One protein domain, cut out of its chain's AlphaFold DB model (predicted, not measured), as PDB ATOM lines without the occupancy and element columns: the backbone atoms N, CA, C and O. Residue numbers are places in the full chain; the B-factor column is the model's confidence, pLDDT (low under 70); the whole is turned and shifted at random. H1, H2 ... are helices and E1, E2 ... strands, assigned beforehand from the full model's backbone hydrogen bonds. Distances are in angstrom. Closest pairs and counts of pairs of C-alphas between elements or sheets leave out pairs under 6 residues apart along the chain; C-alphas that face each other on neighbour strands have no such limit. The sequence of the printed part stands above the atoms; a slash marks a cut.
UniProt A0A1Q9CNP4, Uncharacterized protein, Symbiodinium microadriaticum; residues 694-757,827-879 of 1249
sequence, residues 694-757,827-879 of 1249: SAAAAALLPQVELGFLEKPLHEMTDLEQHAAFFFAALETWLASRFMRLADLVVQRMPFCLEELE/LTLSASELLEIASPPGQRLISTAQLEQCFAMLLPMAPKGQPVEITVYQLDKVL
ATOM      1  N   SER A 694      25.731 -27.160  31.764       69.25
ATOM      2  CA  SER A 694      24.563 -28.040  31.632       69.25
ATOM      3  C   SER A 694      23.374 -27.324  30.977       69.25
ATOM      4  O   SER A 694      22.746 -27.887  30.083       69.25
ATOM      5  N   ALA A 695      23.100 -26.069  31.350       74.50
ATOM      6  CA  ALA A 695      22.054 -25.258  30.729       74.50
ATOM      7  C   ALA A 695      22.378 -24.889  29.271       74.50
ATOM      8  O   ALA A 695      21.479 -24.891  28.434       74.50
ATOM      9  N   ALA A 696      23.646 -24.616  28.948       79.38
ATOM     10  CA  ALA A 696      24.097 -24.345  27.584       79.38
ATOM     11  C   ALA A 696      23.969 -25.583  26.682       79.38
ATOM     12  O   ALA A 696      23.459 -25.470  25.571       79.38
ATOM     13  N   ALA A 697      24.343 -26.770  27.176       76.88
ATOM     14  CA  ALA A 697      24.107 -28.031  26.473       76.88
ATOM     15  C   ALA A 697      22.602 -28.286  26.266       76.88
ATOM     16  O   ALA A 697      22.156 -28.532  25.148       76.88
ATOM     17  N   ALA A 698      21.794 -28.133  27.321       75.00
ATOM     18  CA  ALA A 698      20.342 -28.308  27.255       75.00
ATOM     19  C   ALA A 698      19.620 -27.286  26.350       75.00
ATOM     20  O   ALA A 698      18.485 -27.537  25.957       75.00
ATOM     21  N   ALA A 699      20.255 -26.157  26.016       82.69
ATOM     22  CA  ALA A 699      19.736 -25.163  25.073       82.69
ATOM     23  C   ALA A 699      20.073 -25.465  23.598       82.69
ATOM     24  O   ALA A 699      19.493 -24.839  22.714       82.69
ATOM     25  N   LEU A 700      20.999 -26.397  23.336       84.25
ATOM     26  CA  LEU A 700      21.379 -26.852  21.990       84.25
ATOM     27  C   LEU A 700      20.736 -28.195  21.610       84.25
ATOM     28  O   LEU A 700      20.630 -28.509  20.428       84.25
ATOM     29  N   LEU A 701      20.294 -28.975  22.599       85.06
ATOM     30  CA  LEU A 701      19.544 -30.210  22.377       85.06
ATOM     31  C   LEU A 701      18.098 -29.923  21.924       85.06
ATOM     32  O   LEU A 701      17.505 -28.938  22.375       85.06
ATOM     33  N   PRO A 702      17.486 -30.797  21.097       87.62
ATOM     34  CA  PRO A 702      16.068 -30.699  20.760       87.62
ATOM     35  C   PRO A 702      15.188 -30.635  22.015       87.62
ATOM     36  O   PRO A 702      15.418 -31.351  22.997       87.62
ATOM     37  N   GLN A 703      14.157 -29.789  22.003       91.75
ATOM     38  CA  GLN A 703      13.219 -29.749  23.121       91.75
ATOM     39  C   GLN A 703      12.315 -30.982  23.085       91.75
ATOM     40  O   GLN A 703      11.714 -31.291  22.062       91.75
ATOM     41  N   VAL A 704      12.233 -31.677  24.220       94.50
ATOM     42  CA  VAL A 704      11.339 -32.827  24.393       94.50
ATOM     43  C   VAL A 704       9.905 -32.334  24.510       94.50
ATOM     44  O   VAL A 704       9.600 -31.563  25.429       94.50
ATOM     45  N   GLU A 705       9.020 -32.821  23.646       95.44
ATOM     46  CA  GLU A 705       7.593 -32.533  23.746       95.44
ATOM     47  C   GLU A 705       6.948 -33.394  24.835       95.44
ATOM     48  O   GLU A 705       6.655 -34.575  24.682       95.44
ATOM     49  N   LEU A 706       6.746 -32.765  25.994       96.06
ATOM     50  CA  LEU A 706       6.146 -33.378  27.181       96.06
ATOM     51  C   LEU A 706       4.633 -33.113  27.275       96.06
ATOM     52  O   LEU A 706       4.017 -33.510  28.260       96.06
ATOM     53  N   GLY A 707       4.038 -32.437  26.284       95.06
ATOM     54  CA  GLY A 707       2.649 -31.970  26.328       95.06
ATOM     55  C   GLY A 707       1.627 -33.098  26.476       95.06
ATOM     56  O   GLY A 707       0.665 -32.951  27.226       95.06
ATOM     57  N   PHE A 708       1.868 -34.263  25.863       95.12
ATOM     58  CA  PHE A 708       0.978 -35.415  26.036       95.12
ATOM     59  C   PHE A 708       0.928 -35.913  27.484       95.12
ATOM     60  O   PHE A 708      -0.132 -36.312  27.949       95.12
ATOM     61  N   LEU A 709       2.032 -35.807  28.234       95.38
ATOM     62  CA  LEU A 709       2.100 -36.169  29.656       95.38
ATOM     63  C   LEU A 709       1.353 -35.179  30.564       95.38
ATOM     64  O   LEU A 709       1.297 -35.390  31.775       95.38
ATOM     65  N   GLU A 710       0.800 -34.096  30.020       94.81
ATOM     66  CA  GLU A 710      -0.006 -33.112  30.754       94.81
ATOM     67  C   GLU A 710      -1.511 -33.228  30.443       94.81
ATOM     68  O   GLU A 710      -2.314 -32.630  31.157       94.81
ATOM     69  N   LYS A 711      -1.892 -34.083  29.480       92.81
ATOM     70  CA  LYS A 711      -3.277 -34.504  29.214       92.81
ATOM     71  C   LYS A 711      -3.868 -35.372  30.351       92.81
ATOM     72  O   LYS A 711      -3.113 -36.066  31.041       92.81
ATOM     73  N   PRO A 712      -5.205 -35.422  30.507       87.94
ATOM     74  CA  PRO A 712      -5.918 -36.524  31.164       87.94
ATOM     75  C   PRO A 712      -5.680 -37.877  30.467       87.94
ATOM     76  O   PRO A 712      -5.449 -37.910  29.259       87.94
ATOM     77  N   LEU A 713      -5.808 -39.006  31.185       84.38
ATOM     78  CA  LEU A 713      -5.650 -40.344  30.580       84.38
ATOM     79  C   LEU A 713      -6.649 -40.595  29.437       84.38
ATOM     80  O   LEU A 713      -6.255 -41.128  28.405       84.38
ATOM     81  N   HIS A 714      -7.901 -40.153  29.576       83.62
ATOM     82  CA  HIS A 714      -8.936 -40.309  28.544       83.62
ATOM     83  C   HIS A 714      -8.735 -39.421  27.296       83.62
ATOM     84  O   HIS A 714      -9.398 -39.632  26.285       83.62
ATOM     85  N   GLU A 715      -7.814 -38.446  27.331       91.88
ATOM     86  CA  GLU A 715      -7.393 -37.662  26.152       91.88
ATOM     87  C   GLU A 715      -6.070 -38.169  25.535       91.88
ATOM     88  O   GLU A 715      -5.643 -37.704  24.470       91.88
ATOM     89  N   MET A 716      -5.387 -39.106  26.202       91.62
ATOM     90  CA  MET A 716      -4.208 -39.781  25.663       91.62
ATOM     91  C   MET A 716      -4.634 -40.908  24.718       91.62
ATOM     92  O   MET A 716      -5.392 -41.802  25.092       91.62
ATOM     93  N   THR A 717      -4.069 -40.909  23.515       93.56
ATOM     94  CA  THR A 717      -4.098 -42.050  22.591       93.56
ATOM     95  C   THR A 717      -3.437 -43.285  23.209       93.56
ATOM     96  O   THR A 717      -2.591 -43.167  24.097       93.56
ATOM     97  N   ASP A 718      -3.746 -44.480  22.696       87.31
ATOM     98  CA  ASP A 718      -3.170 -45.739  23.193       87.31
ATOM     99  C   ASP A 718      -1.633 -45.704  23.279       87.31
ATOM    100  O   ASP A 718      -1.060 -46.215  24.242       87.31
ATOM    101  N   LEU A 719      -0.953 -45.082  22.307       91.31
ATOM    102  CA  LEU A 719       0.507 -44.941  22.309       91.31
ATOM    103  C   LEU A 719       0.993 -43.973  23.400       91.31
ATOM    104  O   LEU A 719       1.951 -44.286  24.103       91.31
ATOM    105  N   GLU A 720       0.322 -42.831  23.583       93.31
ATOM    106  CA  GLU A 720       0.618 -41.871  24.659       93.31
ATOM    107  C   GLU A 720       0.435 -42.511  26.045       93.31
ATOM    108  O   GLU A 720       1.291 -42.342  26.917       93.31
ATOM    109  N   GLN A 721      -0.619 -43.317  26.229       87.06
ATOM    110  CA  GLN A 721      -0.840 -44.085  27.457       87.06
ATOM    111  C   GLN A 721       0.263 -45.130  27.673       87.06
ATOM    112  O   GLN A 721       0.865 -45.173  28.748       87.06
ATOM    113  N   HIS A 722       0.577 -45.956  26.666       85.62
ATOM    114  CA  HIS A 722       1.631 -46.971  26.782       85.62
ATOM    115  C   HIS A 722       3.003 -46.346  27.070       85.62
ATOM    116  O   HIS A 722       3.720 -46.852  27.935       85.62
ATOM    117  N   ALA A 723       3.335 -45.214  26.439       90.50
ATOM    118  CA  ALA A 723       4.531 -44.433  26.744       90.50
ATOM    119  C   ALA A 723       4.537 -43.958  28.206       90.50
ATOM    120  O   ALA A 723       5.497 -44.207  28.939       90.50
ATOM    121  N   ALA A 724       3.452 -43.318  28.659       90.69
ATOM    122  CA  ALA A 724       3.332 -42.808  30.022       90.69
ATOM    123  C   ALA A 724       3.467 -43.926  31.072       90.69
ATOM    124  O   ALA A 724       4.235 -43.781  32.025       90.69
ATOM    125  N   PHE A 725       2.794 -45.066  30.884       85.81
ATOM    126  CA  PHE A 725       2.902 -46.214  31.788       85.81
ATOM    127  C   PHE A 725       4.285 -46.884  31.741       85.81
ATOM    128  O   PHE A 725       4.799 -47.240  32.804       85.81
ATOM    129  N   PHE A 726       4.916 -47.021  30.567       89.12
ATOM    130  CA  PHE A 726       6.262 -47.592  30.428       89.12
ATOM    131  C   PHE A 726       7.318 -46.737  31.140       89.12
ATOM    132  O   PHE A 726       8.010 -47.230  32.034       89.12
ATOM    133  N   PHE A 727       7.399 -45.441  30.820       92.88
ATOM    134  CA  PHE A 727       8.373 -44.542  31.443       92.88
ATOM    135  C   PHE A 727       8.111 -44.372  32.948       92.88
ATOM    136  O   PHE A 727       9.053 -44.387  33.737       92.88
ATOM    137  N   ALA A 728       6.847 -44.316  33.385       88.56
ATOM    138  CA  ALA A 728       6.516 -44.303  34.808       88.56
ATOM    139  C   ALA A 728       6.918 -45.600  35.535       88.56
ATOM    140  O   ALA A 728       7.299 -45.550  36.706       88.56
ATOM    141  N   ALA A 729       6.823 -46.765  34.882       83.38
ATOM    142  CA  ALA A 729       7.253 -48.044  35.448       83.38
ATOM    143  C   ALA A 729       8.783 -48.121  35.572       83.38
ATOM    144  O   ALA A 729       9.275 -48.460  36.647       83.38
ATOM    145  N   LEU A 730       9.519 -47.728  34.527       86.06
ATOM    146  CA  LEU A 730      10.986 -47.677  34.526       86.06
ATOM    147  C   LEU A 730      11.526 -46.723  35.605       86.06
ATOM    148  O   LEU A 730      12.379 -47.104  36.400       86.06
ATOM    149  N   GLU A 731      10.952 -45.528  35.718       89.88
ATOM    150  CA  GLU A 731      11.243 -44.577  36.797       89.88
ATOM    151  C   GLU A 731      10.911 -45.146  38.190       89.88
ATOM    152  O   GLU A 731      11.614 -44.891  39.167       89.88
ATOM    153  N   THR A 732       9.844 -45.943  38.314       79.69
ATOM    154  CA  THR A 732       9.506 -46.589  39.593       79.69
ATOM    155  C   THR A 732      10.539 -47.658  39.964       79.69
ATOM    156  O   THR A 732      10.909 -47.733  41.131       79.69
ATOM    157  N   TRP A 733      11.035 -48.427  38.987       80.62
ATOM    158  CA  TRP A 733      12.074 -49.454  39.153       80.62
ATOM    159  C   TRP A 733      13.460 -48.855  39.463       80.62
ATOM    160  O   TRP A 733      14.151 -49.337  40.362       80.62
ATOM    161  N   LEU A 734      13.836 -47.758  38.793       81.44
ATOM    162  CA  LEU A 734      15.045 -46.982  39.097       81.44
ATOM    163  C   LEU A 734      14.994 -46.438  40.532       81.44
ATOM    164  O   LEU A 734      15.877 -46.725  41.343       81.44
ATOM    165  N   ALA A 735      13.912 -45.733  40.878       76.88
ATOM    166  CA  ALA A 735      13.736 -45.130  42.194       76.88
ATOM    167  C   ALA A 735      13.643 -46.160  43.334       76.88
ATOM    168  O   ALA A 735      14.047 -45.852  44.453       76.88
ATOM    169  N   SER A 736      13.138 -47.375  43.086       64.44
ATOM    170  CA  SER A 736      13.089 -48.444  44.093       64.44
ATOM    171  C   SER A 736      14.423 -49.171  44.280       64.44
ATOM    172  O   SER A 736      14.690 -49.661  45.370       64.44
ATOM    173  N   ARG A 737      15.291 -49.179  43.258       65.62
ATOM    174  CA  ARG A 737      16.722 -49.519  43.376       65.62
ATOM    175  C   ARG A 737      17.573 -48.350  43.902       65.62
ATOM    176  O   ARG A 737      18.772 -48.522  44.094       65.62
ATOM    177  N   PHE A 738      16.972 -47.172  44.111       68.50
ATOM    178  CA  PHE A 738      17.632 -45.895  44.430       68.50
ATOM    179  C   PHE A 738      18.714 -45.465  43.413       68.50
ATOM    180  O   PHE A 738      19.564 -44.625  43.711       68.50
ATOM    181  N   MET A 739      18.661 -46.003  42.191       76.12
ATOM    182  CA  MET A 739      19.543 -45.633  41.084       76.12
ATOM    183  C   MET A 739      18.927 -44.490  40.276       76.12
ATOM    184  O   MET A 739      17.710 -44.417  40.118       76.12
ATOM    185  N   ARG A 740      19.763 -43.625  39.694       84.12
ATOM    186  CA  ARG A 740      19.342 -42.739  38.596       84.12
ATOM    187  C   ARG A 740      19.643 -43.426  37.272       84.12
ATOM    188  O   ARG A 740      20.607 -44.187  37.196       84.12
ATOM    189  N   LEU A 741      18.904 -43.092  36.211       88.12
ATOM    190  CA  LEU A 741      19.191 -43.623  34.872       88.12
ATOM    191  C   LEU A 741      20.659 -43.379  34.485       88.12
ATOM    192  O   LEU A 741      21.331 -44.290  34.019       88.12
ATOM    193  N   ALA A 742      21.184 -42.181  34.758       86.62
ATOM    194  CA  ALA A 742      22.567 -41.835  34.437       86.62
ATOM    195  C   ALA A 742      23.614 -42.698  35.166       86.62
ATOM    196  O   ALA A 742      24.653 -42.988  34.584       86.62
ATOM    197  N   ASP A 743      23.352 -43.134  36.404       82.44
ATOM    198  CA  ASP A 743      24.270 -44.032  37.119       82.44
ATOM    199  C   ASP A 743      24.241 -45.442  36.510       82.44
ATOM    200  O   ASP A 743      25.284 -46.072  36.360       82.44
ATOM    201  N   LEU A 744      23.057 -45.909  36.099       82.00
ATOM    202  CA  LEU A 744      22.875 -47.216  35.469       82.00
ATOM    203  C   LEU A 744      23.482 -47.286  34.059       82.00
ATOM    204  O   LEU A 744      24.104 -48.288  33.721       82.00
ATOM    205  N   VAL A 745      23.359 -46.230  33.245       85.44
ATOM    206  CA  VAL A 745      24.003 -46.173  31.917       85.44
ATOM    207  C   VAL A 745      25.528 -46.196  32.069       85.44
ATOM    208  O   VAL A 745      26.193 -46.973  31.394       85.44
ATOM    209  N   VAL A 746      26.078 -45.429  33.021       80.69
ATOM    210  CA  VAL A 746      27.516 -45.432  33.363       80.69
ATOM    211  C   VAL A 746      28.007 -46.812  33.830       80.69
ATOM    212  O   VAL A 746      29.161 -47.155  33.593       80.69
ATOM    213  N   GLN A 747      27.154 -47.615  34.477       73.81
ATOM    214  CA  GLN A 747      27.474 -48.994  34.864       73.81
ATOM    215  C   GLN A 747      27.367 -49.994  33.703       73.81
ATOM    216  O   GLN A 747      28.186 -50.905  33.618       73.81
ATOM    217  N   ARG A 748      26.347 -49.867  32.844       74.44
ATOM    218  CA  ARG A 748      26.058 -50.825  31.762       74.44
ATOM    219  C   ARG A 748      26.885 -50.597  30.499       74.44
ATOM    220  O   ARG A 748      27.194 -51.569  29.824       74.44
ATOM    221  N   MET A 749      27.235 -49.350  30.181       75.94
ATOM    222  CA  MET A 749      27.897 -48.983  28.923       75.94
ATOM    223  C   MET A 749      29.192 -48.188  29.179       75.94
ATOM    224  O   MET A 749      29.266 -47.001  28.853       75.94
ATOM    225  N   PRO A 750      30.230 -48.810  29.780       70.00
ATOM    226  CA  PRO A 750      31.487 -48.127  30.098       70.00
ATOM    227  C   PRO A 750      32.218 -47.613  28.847       70.00
ATOM    228  O   PRO A 750      32.784 -46.524  28.882       70.00
ATOM    229  N   PHE A 751      32.142 -48.340  27.727       68.56
ATOM    230  CA  PHE A 751      32.784 -47.974  26.457       68.56
ATOM    231  C   PHE A 751      32.319 -46.607  25.921       68.56
ATOM    232  O   PHE A 751      33.130 -45.829  25.423       68.56
ATOM    233  N   CYS A 752      31.045 -46.251  26.127       60.00
ATOM    234  CA  CYS A 752      30.483 -44.953  25.735       60.00
ATOM    235  C   CYS A 752      31.066 -43.765  26.524       60.00
ATOM    236  O   CYS A 752      30.795 -42.614  26.184       60.00
ATOM    237  N   LEU A 753      31.833 -44.014  27.594       61.59
ATOM    238  CA  LEU A 753      32.607 -42.991  28.303       61.59
ATOM    239  C   LEU A 753      34.045 -42.898  27.783       61.59
ATOM    240  O   LEU A 753      34.603 -41.806  27.782       61.59
ATOM    241  N   GLU A 754      34.633 -43.999  27.311       64.94
ATOM    242  CA  GLU A 754      36.006 -44.023  26.787       64.94
ATOM    243  C   GLU A 754      36.111 -43.206  25.486       64.94
ATOM    244  O   GLU A 754      36.970 -42.328  25.379       64.94
ATOM    245  N   GLU A 755      35.157 -43.369  24.559       61.12
ATOM    246  CA  GLU A 755      35.033 -42.509  23.364       61.12
ATOM    247  C   GLU A 755      34.821 -41.026  23.717       61.12
ATOM    248  O   GLU A 755      35.229 -40.127  22.981       61.12
ATOM    249  N   LEU A 756      34.197 -40.761  24.868       58.41
ATOM    250  CA  LEU A 756      33.888 -39.426  25.383       58.41
ATOM    251  C   LEU A 756      35.110 -38.747  26.035       58.41
ATOM    252  O   LEU A 756      35.184 -37.516  26.073       58.41
ATOM    253  N   GLU A 757      36.076 -39.527  26.528       58.25
ATOM    254  CA  GLU A 757      37.324 -39.029  27.117       58.25
ATOM    255  C   GLU A 757      38.451 -38.843  26.086       58.25
ATOM    256  O   GLU A 757      39.255 -37.917  26.240       58.25
ATOM    257  N   LEU A 827      25.669 -37.936  26.197       90.88
ATOM    258  CA  LEU A 827      25.350 -39.364  26.207       90.88
ATOM    259  C   LEU A 827      23.882 -39.614  25.805       90.88
ATOM    260  O   LEU A 827      22.953 -39.190  26.509       90.88
ATOM    261  N   THR A 828      23.701 -40.260  24.656       93.38
ATOM    262  CA  THR A 828      22.423 -40.671  24.070       93.38
ATOM    263  C   THR A 828      22.091 -42.126  24.383       93.38
ATOM    264  O   THR A 828      22.916 -42.869  24.912       93.38
ATOM    265  N   LEU A 829      20.837 -42.494  24.125       94.94
ATOM    266  CA  LEU A 829      20.333 -43.860  24.102       94.94
ATOM    267  C   LEU A 829      19.359 -44.008  22.931       94.94
ATOM    268  O   LEU A 829      18.420 -43.215  22.790       94.94
ATOM    269  N   SER A 830      19.536 -45.062  22.144       95.62
ATOM    270  CA  SER A 830      18.525 -45.608  21.242       95.62
ATOM    271  C   SER A 830      17.426 -46.351  22.017       95.62
ATOM    272  O   SER A 830      17.567 -46.699  23.195       95.62
ATOM    273  N   ALA A 831      16.312 -46.646  21.343       94.62
ATOM    274  CA  ALA A 831      15.252 -47.488  21.903       94.62
ATOM    275  C   ALA A 831      15.740 -48.918  22.221       94.62
ATOM    276  O   ALA A 831      15.290 -49.526  23.193       94.62
ATOM    277  N   SER A 832      16.681 -49.444  21.431       93.12
ATOM    278  CA  SER A 832      17.346 -50.735  21.647       93.12
ATOM    279  C   SER A 832      18.156 -50.764  22.943       93.12
ATOM    280  O   SER A 832      17.904 -51.622  23.788       93.12
ATOM    281  N   GLU A 833      19.063 -49.804  23.138       93.44
ATOM    282  CA  GLU A 833      19.897 -49.722  24.347       93.44
ATOM    283  C   GLU A 833      19.040 -49.451  25.585       93.44
ATOM    284  O   GLU A 833      19.246 -50.072  26.628       93.44
ATOM    285  N   LEU A 834      18.015 -48.592  25.477       92.38
ATOM    286  CA  LEU A 834      17.091 -48.399  26.591       92.38
ATOM    287  C   LEU A 834      16.363 -49.701  26.947       92.38
ATOM    288  O   LEU A 834      16.187 -49.966  28.131       92.38
ATOM    289  N   LEU A 835      15.967 -50.530  25.976       89.50
ATOM    290  CA  LEU A 835      15.354 -51.834  26.257       89.50
ATOM    291  C   LEU A 835      16.338 -52.853  26.840       89.50
ATOM    292  O   LEU A 835      15.915 -53.668  27.653       89.50
ATOM    293  N   GLU A 836      17.619 -52.819  26.484       86.56
ATOM    294  CA  GLU A 836      18.657 -53.672  27.083       86.56
ATOM    295  C   GLU A 836      18.965 -53.268  28.537       86.56
ATOM    296  O   GLU A 836      19.076 -54.110  29.433       86.56
ATOM    297  N   ILE A 837      19.002 -51.961  28.806       84.25
ATOM    298  CA  ILE A 837      19.172 -51.387  30.147       84.25
ATOM    299  C   ILE A 837      17.914 -51.595  31.014       84.25
ATOM    300  O   ILE A 837      18.027 -51.901  32.201       84.25
ATOM    301  N   ALA A 838      16.720 -51.458  30.430       78.38
ATOM    302  CA  ALA A 838      15.422 -51.531  31.110       78.38
ATOM    303  C   ALA A 838      14.750 -52.918  31.070       78.38
ATOM    304  O   ALA A 838      13.586 -53.032  31.459       78.38
ATOM    305  N   SER A 839      15.450 -53.969  30.626       68.62
ATOM    306  CA  SER A 839      14.984 -55.357  30.746       68.62
ATOM    307  C   SER A 839      15.595 -56.037  31.976       68.62
ATOM    308  O   SER A 839      16.736 -56.498  31.924       68.62
ATOM    309  N   PRO A 840      14.833 -56.209  33.071       53.66
ATOM    310  CA  PRO A 840      15.024 -57.353  33.952       53.66
ATOM    311  C   PRO A 840      14.919 -58.662  33.147       53.66
ATOM    312  O   PRO A 840      14.149 -58.713  32.179       53.66
ATOM    313  N   PRO A 841      15.633 -59.733  33.534       38.06
ATOM    314  CA  PRO A 841      15.550 -61.019  32.845       38.06
ATOM    315  C   PRO A 841      14.120 -61.577  32.930       38.06
ATOM    316  O   PRO A 841      13.667 -61.994  33.995       38.06
ATOM    317  N   GLY A 842      13.385 -61.545  31.812       41.66
ATOM    318  CA  GLY A 842      12.009 -62.043  31.752       41.66
ATOM    319  C   GLY A 842      11.191 -61.562  30.551       41.66
ATOM    320  O   GLY A 842      10.850 -62.367  29.689       41.66
ATOM    321  N   GLN A 843      10.819 -60.276  30.499       51.25
ATOM    322  CA  GLN A 843       9.730 -59.790  29.629       51.25
ATOM    323  C   GLN A 843       9.938 -58.361  29.104       51.25
ATOM    324  O   GLN A 843      10.150 -57.428  29.875       51.25
ATOM    325  N   ARG A 844       9.776 -58.175  27.785       57.31
ATOM    326  CA  ARG A 844       9.731 -56.854  27.134       57.31
ATOM    327  C   ARG A 844       8.320 -56.265  27.237       57.31
ATOM    328  O   ARG A 844       7.372 -56.842  26.718       57.31
ATOM    329  N   LEU A 845       8.192 -55.110  27.894       63.97
ATOM    330  CA  LEU A 845       6.920 -54.392  28.100       63.97
ATOM    331  C   LEU A 845       6.360 -53.707  26.846       63.97
ATOM    332  O   LEU A 845       5.167 -53.418  26.780       63.97
ATOM    333  N   ILE A 846       7.249 -53.387  25.914       83.81
ATOM    334  CA  ILE A 846       7.025 -52.590  24.712       83.81
ATOM    335  C   ILE A 846       7.981 -53.135  23.643       83.81
ATOM    336  O   ILE A 846       9.093 -53.560  23.975       83.81
ATOM    337  N   SER A 847       7.563 -53.196  22.377       90.31
ATOM    338  CA  SER A 847       8.480 -53.585  21.297       90.31
ATOM    339  C   SER A 847       9.459 -52.449  20.984       90.31
ATOM    340  O   SER A 847       9.153 -51.284  21.241       90.31
ATOM    341  N   THR A 848      10.620 -52.756  20.396       92.69
ATOM    342  CA  THR A 848      11.590 -51.720  19.996       92.69
ATOM    343  C   THR A 848      10.936 -50.692  19.072       92.69
ATOM    344  O   THR A 848      10.996 -49.505  19.361       92.69
ATOM    345  N   ALA A 849      10.164 -51.144  18.077       94.19
ATOM    346  CA  ALA A 849       9.415 -50.275  17.166       94.19
ATOM    347  C   ALA A 849       8.345 -49.406  17.864       94.19
ATOM    348  O   ALA A 849       8.122 -48.263  17.471       94.19
ATOM    349  N   GLN A 850       7.681 -49.905  18.913       92.88
ATOM    350  CA  GLN A 850       6.764 -49.082  19.715       92.88
ATOM    351  C   GLN A 850       7.522 -48.043  20.554       92.88
ATOM    352  O   GLN A 850       7.050 -46.918  20.702       92.88
ATOM    353  N   LEU A 851       8.699 -48.381  21.086       94.19
ATOM    354  CA  LEU A 851       9.525 -47.440  21.843       94.19
ATOM    355  C   LEU A 851      10.191 -46.392  20.935       94.19
ATOM    356  O   LEU A 851      10.260 -45.229  21.315       94.19
ATOM    357  N   GLU A 852      10.577 -46.759  19.712       95.19
ATOM    358  CA  GLU A 852      10.987 -45.835  18.643       95.19
ATOM    359  C   GLU A 852       9.860 -44.852  18.298       95.19
ATOM    360  O   GLU A 852      10.102 -43.651  18.202       95.19
ATOM    361  N   GLN A 853       8.609 -45.322  18.196       95.31
ATOM    362  CA  GLN A 853       7.441 -44.446  18.032       95.31
ATOM    363  C   GLN A 853       7.243 -43.521  19.245       95.31
ATOM    364  O   GLN A 853       6.950 -42.338  19.070       95.31
ATOM    365  N   CYS A 854       7.468 -44.010  20.471       94.81
ATOM    366  CA  CYS A 854       7.446 -43.172  21.675       94.81
ATOM    367  C   CYS A 854       8.560 -42.111  21.665       94.81
ATOM    368  O   CYS A 854       8.325 -40.974  22.067       94.81
ATOM    369  N   PHE A 855       9.760 -42.451  21.193       96.25
ATOM    370  CA  PHE A 855      10.879 -41.516  21.062       96.25
ATOM    371  C   PHE A 855      10.619 -40.480  19.959       96.25
ATOM    372  O   PHE A 855      10.852 -39.296  20.181       96.25
ATOM    373  N   ALA A 856      10.066 -40.883  18.811       95.25
ATOM    374  CA  ALA A 856       9.666 -39.972  17.737       95.25
ATOM    375  C   ALA A 856       8.561 -38.991  18.180       95.25
ATOM    376  O   ALA A 856       8.595 -37.819  17.816       95.25
ATOM    377  N   MET A 857       7.620 -39.448  19.012       95.75
ATOM    378  CA  MET A 857       6.599 -38.607  19.652       95.75
ATOM    379  C   MET A 857       7.199 -37.617  20.667       95.75
ATOM    380  O   MET A 857       6.734 -36.488  20.775       95.75
ATOM    381  N   LEU A 858       8.245 -38.017  21.395       95.75
ATOM    382  CA  LEU A 858       8.978 -37.154  22.329       95.75
ATOM    383  C   LEU A 858       9.904 -36.145  21.625       95.75
ATOM    384  O   LEU A 858      10.208 -35.096  22.196       95.75
ATOM    385  N   LEU A 859      10.371 -36.469  20.418       95.81
ATOM    386  CA  LEU A 859      11.361 -35.719  19.642       95.81
ATOM    387  C   LEU A 859      10.887 -35.532  18.182       95.81
ATOM    388  O   LEU A 859      11.527 -36.036  17.258       95.81
ATOM    389  N   PRO A 860       9.798 -34.778  17.926       92.56
ATOM    390  CA  PRO A 860       9.173 -34.690  16.597       92.56
ATOM    391  C   PRO A 860      10.041 -34.022  15.516       92.56
ATOM    392  O   PRO A 860       9.714 -34.087  14.332       92.56
ATOM    393  N   MET A 861      11.151 -33.386  15.906       91.25
ATOM    394  CA  MET A 861      12.162 -32.819  15.003       91.25
ATOM    395  C   MET A 861      13.268 -33.820  14.609       91.25
ATOM    396  O   MET A 861      14.222 -33.430  13.937       91.25
ATOM    397  N   ALA A 862      13.178 -35.090  15.020       88.94
ATOM    398  CA  ALA A 862      14.148 -36.115  14.643       88.94
ATOM    399  C   ALA A 862      14.158 -36.359  13.113       88.94
ATOM    400  O   ALA A 862      13.095 -36.422  12.484       88.94
ATOM    401  N   PRO A 863      15.340 -36.503  12.483       88.00
ATOM    402  CA  PRO A 863      15.450 -36.703  11.042       88.00
ATOM    403  C   PRO A 863      14.872 -38.058  10.612       88.00
ATOM    404  O   PRO A 863      15.259 -39.118  11.102       88.00
ATOM    405  N   LYS A 864      13.946 -38.030   9.647       90.00
ATOM    406  CA  LYS A 864      13.293 -39.237   9.119       90.00
ATOM    407  C   LYS A 864      14.320 -40.176   8.479       90.00
ATOM    408  O   LYS A 864      14.963 -39.799   7.504       90.00
ATOM    409  N   GLY A 865      14.407 -41.405   8.986       88.00
ATOM    410  CA  GLY A 865      15.279 -42.459   8.451       88.00
ATOM    411  C   GLY A 865      16.569 -42.705   9.239       88.00
ATOM    412  O   GLY A 865      17.306 -43.618   8.885       88.00
ATOM    413  N   GLN A 866      16.832 -41.948  10.308       90.31
ATOM    414  CA  GLN A 866      17.838 -42.300  11.319       90.31
ATOM    415  C   GLN A 866      17.148 -42.904  12.556       90.31
ATOM    416  O   GLN A 866      15.973 -42.597  12.794       90.31
ATOM    417  N   PRO A 867      17.830 -43.762  13.342       91.19
ATOM    418  CA  PRO A 867      17.315 -44.185  14.638       91.19
ATOM    419  C   PRO A 867      17.099 -42.953  15.523       91.19
ATOM    420  O   PRO A 867      17.943 -42.059  15.575       91.19
ATOM    421  N   VAL A 868      15.955 -42.882  16.205       94.19
ATOM    422  CA  VAL A 868      15.708 -41.779  17.138       94.19
ATOM    423  C   VAL A 868      16.473 -42.066  18.423       94.19
ATOM    424  O   VAL A 868      16.227 -43.070  19.088       94.19
ATOM    425  N   GLU A 869      17.384 -41.167  18.773       94.88
ATOM    426  CA  GLU A 869      18.142 -41.189  20.019       94.88
ATOM    427  C   GLU A 869      17.651 -40.093  20.969       94.88
ATOM    428  O   GLU A 869      17.358 -38.970  20.553       94.88
ATOM    429  N   ILE A 870      17.600 -40.401  22.266       95.31
ATOM    430  CA  ILE A 870      17.286 -39.439  23.329       95.31
ATOM    431  C   ILE A 870      18.472 -39.329  24.288       95.31
ATOM    432  O   ILE A 870      19.047 -40.335  24.695       95.31
ATOM    433  N   THR A 871      18.861 -38.114  24.684       94.81
ATOM    434  CA  THR A 871      19.915 -37.964  25.702       94.81
ATOM    435  C   THR A 871      19.428 -38.452  27.060       94.81
ATOM    436  O   THR A 871      18.271 -38.249  27.435       94.81
ATOM    437  N   VAL A 872      20.334 -39.026  27.851       93.38
ATOM    438  CA  VAL A 872      20.026 -39.529  29.199       93.38
ATOM    439  C   VAL A 872      19.373 -38.448  30.078       93.38
ATOM    440  O   VAL A 872      18.455 -38.746  30.837       93.38
ATOM    441  N   TYR A 873      19.768 -37.178  29.928       92.44
ATOM    442  CA  TYR A 873      19.170 -36.040  30.642       92.44
ATOM    443  C   TYR A 873      17.743 -35.695  30.172       92.44
ATOM    444  O   TYR A 873      16.872 -35.397  30.992       92.44
ATOM    445  N   GLN A 874      17.478 -35.743  28.862       94.31
ATOM    446  CA  GLN A 874      16.118 -35.602  28.331       94.31
ATOM    447  C   GLN A 874      15.220 -36.736  28.845       94.31
ATOM    448  O   GLN A 874      14.096 -36.481  29.272       94.31
ATOM    449  N   LEU A 875      15.727 -37.970  28.860       95.38
ATOM    450  CA  LEU A 875      14.983 -39.147  29.296       95.38
ATOM    451  C   LEU A 875      14.714 -39.160  30.812       95.38
ATOM    452  O   LEU A 875      13.594 -39.449  31.208       95.38
ATOM    453  N   ASP A 876      15.658 -38.745  31.662       94.12
ATOM    454  CA  ASP A 876      15.458 -38.555  33.117       94.12
ATOM    455  C   ASP A 876      14.291 -37.580  33.419       94.12
ATOM    456  O   ASP A 876      13.441 -37.812  34.290       94.12
ATOM    457  N   LYS A 877      14.154 -36.528  32.595       94.50
ATOM    458  CA  LYS A 877      13.019 -35.590  32.627       94.50
ATOM    459  C   LYS A 877      11.705 -36.232  32.151       94.50
ATOM    460  O   LYS A 877      10.660 -35.946  32.742       94.50
ATOM    461  N   VAL A 878      11.735 -37.087  31.122       95.75
ATOM    462  CA  VAL A 878      10.567 -37.863  30.644       95.75
ATOM    463  C   VAL A 878      10.094 -38.839  31.713       95.75
ATOM    464  O   VAL A 878       8.922 -38.813  32.066       95.75
ATOM    465  N   LEU A 879      11.003 -39.637  32.272       94.38
ATOM    466  CA  LEU A 879      10.783 -40.581  33.369       94.38
ATOM    467  C   LEU A 879      10.060 -39.906  34.547       94.38
ATOM    468  O   LEU A 879       8.956 -40.310  34.930       94.38
TER     469      LEU A 879
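Overview. This is residues 694 to 757 and 827 to 879 of the 1249 residues of an uncharacterized protein of Symbiodinium microadriaticum (UniProt A0A1Q9CNP4). Three short helices, H6, H7 and H8, gather about a tiny two-stranded sheet; its strand E1 leads straight into H6 and its strand E2 straight into H8. The longest helix, H3, is set about perpendicular to H7 and H8, H4 packs on H8, and the small helices H1 and H5 lie at the outskirts, each touching no helix. The printed part has 117 residues with eight named helices and two named strands, in the order H1 H2 H3 H4 H5 E1 H6 H7 E2 H8; the sheet has the order E1 - E2 and is antiparallel. The class is mostly helix, and the whole is compact, with a radius of gyration of the C-alphas of 14.3 A and spans of 45 by 35 by 27 A.

Along the chain. The printed part begins with H1, residues 694 to 698, whose C-alpha 694 is at (24.563, -28.040, 31.632). H2 is residues 707 to 710. H3, residues 718 to 736, measures 26.6 A from C-alpha 718 at (-3.170, -45.739, 23.193) to C-alpha 736. H4 is residues 741 to 748, 10.4 A long, and H5 is residues 751 to 757, 10.1 A long. After the cut come E1, residues 828 to 830, 6.9 A long, and H6, residues 831 to 837, 9.9 A long. H7, residues 848 to 858, is 15.0 A long. E2, residues 869 to 871, is 6.8 A long, and H8, residues 872 to 879, is 10.2 A long and ends with C-alpha 879 at (10.783, -40.581, 33.369).

Arrangement. H3 is the hub, touching three helices, each with a part of its length alone. With residues 720 to 724 it only just touches H2, with 3 pairs of C-alphas within 8 A, the closest being those of Phe 708 and Glu 720 at 6.6 A. With residues 719 to 723 it touches H7, about perpendicular at 84 degrees; the closest C-alphas, those of Ala 723 and Cys 854, are 6.0 A apart. With residues 727 to 731 it touches H8, only just about perpendicular at 72 degrees, the closest C-alphas being those of Phe 727 and Leu 879 at 5.0 A. H7 touches H6, opposite ways at a steep tilt of 69 degrees, only just short of about perpendicular; the closest C-alphas are those of Ala 831 and Glu 852 at 5.6 A. E1 and E2 are antiparallel neighbours at 146 degrees, with N 829 and O 870 at 2.9 A and N 870 and O 829 at 3.0 A, both within hydrogen-bond range. The closest C-alphas of H7 and E2, those of Phe 855 and Ile 870, are 7.1 A apart. H4 touches H8, opposite ways at a steep tilt of 54 degrees, with the C-alphas of Ala 742 and Val 872 closest at 6.3 A. H5 is close to H4 but not clearly touching, with the C-alphas of Val 746 and Leu 753 closest at 7.6 A. H1 is apart from H8, only just, the closest C-alphas being 8.5 A apart. Every O i to N i+4 pair is within hydrogen-bond range in H1, H3, H4, H6, H7 and H8; H5 has 2 of 3, and H2 is too short for such a pair.

Size, cuts and confidence. The two C-alphas farthest apart, those of His 714 and Glu 757, are 46.3 A apart. Residues 758 to 826 are cut out, and C-alphas 757 and 827 are 12.0 A apart across the cut. Of the links that are printed whole, none is long. The mean pLDDT of the printed part is 84.4; residue 694 and residues 736 to 738, 751 to 757 and 839 to 845 are under 70.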